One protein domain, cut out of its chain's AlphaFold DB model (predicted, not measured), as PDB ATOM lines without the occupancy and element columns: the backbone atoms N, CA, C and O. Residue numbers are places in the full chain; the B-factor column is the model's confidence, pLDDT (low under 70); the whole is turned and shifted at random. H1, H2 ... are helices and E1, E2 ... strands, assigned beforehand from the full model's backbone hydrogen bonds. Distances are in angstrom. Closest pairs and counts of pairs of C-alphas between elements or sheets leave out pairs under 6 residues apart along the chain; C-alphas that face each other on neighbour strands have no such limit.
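AT A GLANCE: This is residues 101 to 142 of the 149 residues of the protein "Fer2_2 domain-containing protein" of Nasonia vitripennis (UniProt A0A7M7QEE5). A small two-strand hairpin, E1 and E2, has one helix, H1, near its second strand, and a long tail, residues 125 to 142, leads from H1 to the far end of the domain. The 42 printed residues hold E1, E2 and H1 in that order, with an antiparallel sheet E1 - E2. The class is mixed, helices and strands, with under half of the residues in named elements. The whole is only just loose, close to compact, with a radius of gyration of the C-alphas of 11.3 A and spans of 29 by 23 by 17 A.

HOW THE PARTS SIT: E1, residues 101 to 103, and E2, residues 108 to 111, form an antiparallel hairpin at 165 degrees. N 102 and O 109 are 2.9 A apart, within hydrogen-bond range. H1, residues 115 to 124, is near E2, with 5 pairs of C-alphas within 10 A, and apart from E1. In H1 every O i to N i+4 pair is within hydrogen-bond range.

IN THESE COORDINATES: E1 begins at C-alpha 101 (161.218, 203.394, 105.370) and is 6.7 A long. E2 is 10.3 A long. H1 measures 14.3 A and ends at C-alpha 124 (166.185, 191.067, 102.556).

THE WHOLE: The farthest C-alphas, of Glu 116 and Lys 141, are 29.7 A apart. Residues 123 to 129 stand free. Both links are tight. The printed part has no cut, and no printed residue is under 70 in pLDDT.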
ATOM      1  N   TYR A 101     160.683 203.719 106.685       91.44
ATOM      2  CA  TYR A 101     161.218 203.394 105.370       91.44
ATOM      3  C   TYR A 101     160.903 204.506 104.376       91.44
ATOM      4  O   TYR A 101     159.737 204.851 104.165       91.44
ATOM      5  N   LEU A 102     161.946 205.043 103.747       92.50
ATOM      6  CA  LEU A 102     161.845 206.087 102.734       92.50
ATOM      7  C   LEU A 102     162.571 205.638 101.467       92.50
ATOM      8  O   LEU A 102     163.772 205.378 101.477       92.50
ATOM      9  N   ARG A 103     161.845 205.582 100.350       92.25
ATOM     10  CA  ARG A 103     162.412 205.312  99.026       92.25
ATOM     11  C   ARG A 103     162.564 206.621  98.259       92.25
ATOM     12  O   ARG A 103     161.572 207.289  97.975       92.25
ATOM     13  N   LEU A 104     163.797 206.961  97.905       90.94
ATOM     14  CA  LEU A 104     164.131 208.060  97.003       90.94
ATOM     15  C   LEU A 104     164.409 207.516  95.595       90.94
ATOM     16  O   LEU A 104     164.359 206.311  95.356       90.94
ATOM     17  N   LYS A 105     164.693 208.417  94.646       91.06
ATOM     18  CA  LYS A 105     165.031 208.038  93.264       91.06
ATOM     19  C   LYS A 105     166.298 207.182  93.195       91.06
ATOM     20  O   LYS A 105     166.308 206.188  92.480       91.06
ATOM     21  N   ASP A 106     167.305 207.552  93.985       87.50
ATOM     22  CA  ASP A 106     168.660 206.999  93.883       87.50
ATOM     23  C   ASP A 106     169.113 206.264  95.157       87.50
ATOM     24  O   ASP A 106     170.219 205.733  95.206       87.50
ATOM     25  N   ALA A 107     168.282 206.238  96.205       88.19
ATOM     26  CA  ALA A 107     168.631 205.652  97.497       88.19
ATOM     27  C   ALA A 107     167.400 205.175  98.275       88.19
ATOM     28  O   ALA A 107     166.292 205.688  98.104       88.19
ATOM     29  N   GLU A 108     167.611 204.228  99.184       93.25
ATOM     30  CA  GLU A 108     166.615 203.782 100.155       93.25
ATOM     31  C   GLU A 108     167.142 204.035 101.572       93.25
ATOM     32  O   GLU A 108     168.277 203.682 101.886       93.25
ATOM     33  N   PHE A 109     166.317 204.647 102.422       92.88
ATOM     34  CA  PHE A 109     166.635 204.960 103.812       92.88
ATOM     35  C   PHE A 109     165.773 204.121 104.749       92.88
ATOM     36  O   PHE A 109     164.558 204.004 104.565       92.88
ATOM     37  N   PHE A 110     166.423 203.564 105.765       93.00
ATOM     38  CA  PHE A 110     165.804 202.753 106.801       93.00
ATOM     39  C   PHE A 110     166.213 203.315 108.160       93.00
ATOM     40  O   PHE A 110     167.398 203.305 108.494       93.00
ATOM     41  N   GLU A 111     165.244 203.786 108.935       91.38
ATOM     42  CA  GLU A 111     165.442 204.085 110.351       91.38
ATOM     43  C   GLU A 111     164.993 202.862 111.145       91.38
ATOM     44  O   GLU A 111     163.814 202.504 111.137       91.38
ATOM     45  N   LEU A 112     165.959 202.169 111.745       91.50
ATOM     46  CA  LEU A 112     165.767 200.897 112.436       91.50
ATOM     47  C   LEU A 112     166.164 201.070 113.900       91.50
ATOM     48  O   LEU A 112     167.169 201.712 114.200       91.50
ATOM     49  N   PHE A 113     165.386 200.475 114.799       89.56
ATOM     50  CA  PHE A 113     165.511 200.698 116.242       89.56
ATOM     51  C   PHE A 113     166.056 199.478 116.989       89.56
ATOM     52  O   PHE A 113     166.431 199.597 118.154       89.56
ATOM     53  N   THR A 114     166.143 198.315 116.331       90.19
ATOM     54  CA  THR A 114     166.729 197.100 116.916       90.19
ATOM     55  C   THR A 114     167.749 196.437 115.996       90.19
ATOM     56  O   THR A 114     167.724 196.585 114.772       90.19
ATOM     57  N   ILE A 115     168.659 195.669 116.596       91.81
ATOM     58  CA  ILE A 115     169.695 194.927 115.870       91.81
ATOM     59  C   ILE A 115     169.073 193.839 114.985       91.81
ATOM     60  O   ILE A 115     169.544 193.592 113.874       91.81
ATOM     61  N   GLU A 116     167.982 193.224 115.435       93.19
ATOM     62  CA  GLU A 116     167.244 192.210 114.679       93.19
ATOM     63  C   GLU A 116     166.716 192.790 113.366       93.19
ATOM     64  O   GLU A 116     166.917 192.186 112.314       93.19
ATOM     65  N   GLN A 117     166.143 193.997 113.406       91.25
ATOM     66  CA  GLN A 117     165.651 194.692 112.214       91.25
ATOM     67  C   GLN A 117     166.775 194.973 111.207       91.25
ATOM     68  O   GLN A 117     166.572 194.839 109.999       91.25
ATOM     69  N   ILE A 118     167.975 195.323 111.685       93.19
ATOM     70  CA  ILE A 118     169.148 195.528 110.820       93.19
ATOM     71  C   ILE A 118     169.502 194.224 110.099       93.19
ATOM     72  O   ILE A 118     169.639 194.207 108.873       93.19
ATOM     73  N   TYR A 119     169.596 193.113 110.833       94.50
ATOM     74  CA  TYR A 119     169.906 191.812 110.235       94.50
ATOM     75  C   TYR A 119     168.809 191.311 109.292       94.50
ATOM     76  O   TYR A 119     169.119 190.709 108.261       94.50
ATOM     77  N   GLU A 120     167.539 191.547 109.610       93.94
ATOM     78  CA  GLU A 120     166.422 191.261 108.707       93.94
ATOM     79  C   GLU A 120     166.540 192.057 107.406       93.94
ATOM     80  O   GLU A 120     166.352 191.491 106.324       93.94
ATOM     81  N   ASN A 121     166.935 193.330 107.483       92.38
ATOM     82  CA  ASN A 121     167.155 194.158 106.302       92.38
ATOM     83  C   ASN A 121     168.321 193.634 105.446       92.38
ATOM     84  O   ASN A 121     168.174 193.471 104.234       92.38
ATOM     85  N   PHE A 122     169.440 193.261 106.078       94.69
ATOM     86  CA  PHE A 122     170.584 192.656 105.385       94.69
ATOM     87  C   PHE A 122     170.224 191.340 104.691       94.69
ATOM     88  O   PHE A 122     170.659 191.093 103.565       94.69
ATOM     89  N   LYS A 123     169.382 190.511 105.318       95.75
ATOM     90  CA  LYS A 123     168.855 189.286 104.693       95.75
ATOM     91  C   LYS A 123     167.930 189.592 103.515       95.75
ATOM     92  O   LYS A 123     167.937 188.844 102.539       95.75
ATOM     93  N   LYS A 124     167.137 190.664 103.598       94.06
ATOM     94  CA  LYS A 124     166.185 191.067 102.556       94.06
ATOM     95  C   LYS A 124     166.881 191.599 101.302       94.06
ATOM     96  O   LYS A 124     166.452 191.268 100.197       94.06
ATOM     97  N   TYR A 125     167.964 192.363 101.455       92.88
ATOM     98  CA  TYR A 125     168.740 192.892 100.328       92.88
ATOM     99  C   TYR A 125     170.215 192.464 100.408       92.88
ATOM    100  O   TYR A 125     171.099 193.278 100.675       92.88
ATOM    101  N   PRO A 126     170.523 191.187 100.129       93.19
ATOM    102  CA  PRO A 126     171.859 190.628 100.355       93.19
ATOM    103  C   PRO A 126     172.931 191.137  99.378       93.19
ATOM    104  O   PRO A 126     174.113 190.894  99.588       93.19
ATOM    105  N   LYS A 127     172.533 191.803  98.286       93.06
ATOM    106  CA  LYS A 127     173.441 192.356  97.262       93.06
ATOM    107  C   LYS A 127     173.513 193.886  97.272       93.06
ATOM    108  O   LYS A 127     174.157 194.458  96.398       93.06
ATOM    109  N   ALA A 128     172.803 194.542  98.188       90.25
ATOM    110  CA  ALA A 128     172.841 195.994  98.301       90.25
ATOM    111  C   ALA A 128     174.146 196.451  98.967       90.25
ATOM    112  O   ALA A 128     174.722 195.729  99.780       90.25
ATOM    113  N   SER A 129     174.589 197.661  98.627       90.00
ATOM    114  CA  SER A 129     175.623 198.366  99.385       90.00
ATOM    115  C   SER A 129     174.953 199.191 100.479       90.00
ATOM    116  O   SER A 129     173.946 199.848 100.215       90.00
ATOM    117  N   TYR A 130     175.499 199.158 101.692       89.81
ATOM    118  CA  TYR A 130     174.920 199.822 102.857       89.81
ATOM    119  C   TYR A 130     175.843 200.917 103.376       89.81
ATOM    120  O   TYR A 130     177.059 200.753 103.380       89.81
ATOM    121  N   ILE A 131     175.244 202.005 103.859       88.62
ATOM    122  CA  ILE A 131     175.933 203.067 104.593       88.62
ATOM    123  C   ILE A 131     175.216 203.222 105.931       88.62
ATOM    124  O   ILE A 131     174.068 203.668 105.986       88.62
ATOM    125  N   LEU A 132     175.886 202.841 107.017       88.62
ATOM    126  CA  LEU A 132     175.357 203.035 108.363       88.62
ATOM    127  C   LEU A 132     175.614 204.482 108.783       88.62
ATOM    128  O   LEU A 132     176.755 204.934 108.840       88.62
ATOM    129  N   THR A 133     174.542 205.221 109.058       86.50
ATOM    130  CA  THR A 133     174.626 206.655 109.354       86.50
ATOM    131  C   THR A 133     174.105 206.927 110.759       86.50
ATOM    132  O   THR A 133     172.931 206.710 111.028       86.50
ATOM    133  N   GLY A 134     174.984 207.400 111.648       85.75
ATOM    134  CA  GLY A 134     174.612 207.942 112.960       85.75
ATOM    135  C   GLY A 134     174.372 209.451 112.883       85.75
ATOM    136  O   GLY A 134     173.256 209.904 112.677       85.75
ATOM    137  N   GLU A 135     175.441 210.243 112.999       80.44
ATOM    138  CA  GLU A 135     175.366 211.719 113.022       80.44
ATOM    139  C   GLU A 135     175.506 212.380 111.637       80.44
ATOM    140  O   GLU A 135     175.326 213.585 111.494       80.44
ATOM    141  N   ASN A 136     175.857 211.611 110.603       86.88
ATOM    142  CA  ASN A 136     176.080 212.061 109.220       86.88
ATOM    143  C   ASN A 136     177.181 213.128 108.997       86.88
ATOM    144  O   ASN A 136     177.450 213.492 107.855       86.88
ATOM    145  N   THR A 137     177.877 213.597 110.036       85.31
ATOM    146  CA  THR A 137     178.920 214.642 109.937       85.31
ATOM    147  C   THR A 137     180.061 214.294 108.965       85.31
ATOM    148  O   THR A 137     180.634 215.187 108.340       85.31
ATOM    149  N   GLY A 138     180.392 213.006 108.809       81.12
ATOM    150  CA  GLY A 138     181.384 212.528 107.836       81.12
ATOM    151  C   GLY A 138     180.807 212.375 106.425       81.12
ATOM    152  O   GLY A 138     181.228 213.067 105.496       81.12
ATOM    153  N   ASN A 139     179.809 211.499 106.281       78.75
ATOM    154  CA  ASN A 139     179.206 211.149 104.989       78.75
ATOM    155  C   ASN A 139     178.553 212.351 104.289       78.75
ATOM    156  O   ASN A 139     178.630 212.460 103.071       78.75
ATOM    157  N   GLY A 140     177.988 213.307 105.035       79.56
ATOM    158  CA  GLY A 140     177.398 214.521 104.464       79.56
ATOM    159  C   GLY A 140     178.406 215.481 103.819       79.56
ATOM    160  O   GLY A 140     178.006 216.368 103.068       79.56
ATOM    161  N   LYS A 141     179.709 215.326 104.093       76.12
ATOM    162  CA  LYS A 141     180.776 216.157 103.512       76.12
ATOM    163  C   LYS A 141     181.487 215.476 102.341       76.12
ATOM    164  O   LYS A 141     181.990 216.165 101.455       76.12
ATOM    165  N   ILE A 142     181.569 214.146 102.349       72.38
ATOM    166  CA  ILE A 142     182.317 213.368 101.355       72.38
ATOM    167  C   ILE A 142     181.333 212.802 100.331       72.38
ATOM    168  O   ILE A 142     180.706 211.774 100.553       72.38
TER     169      ILE A 142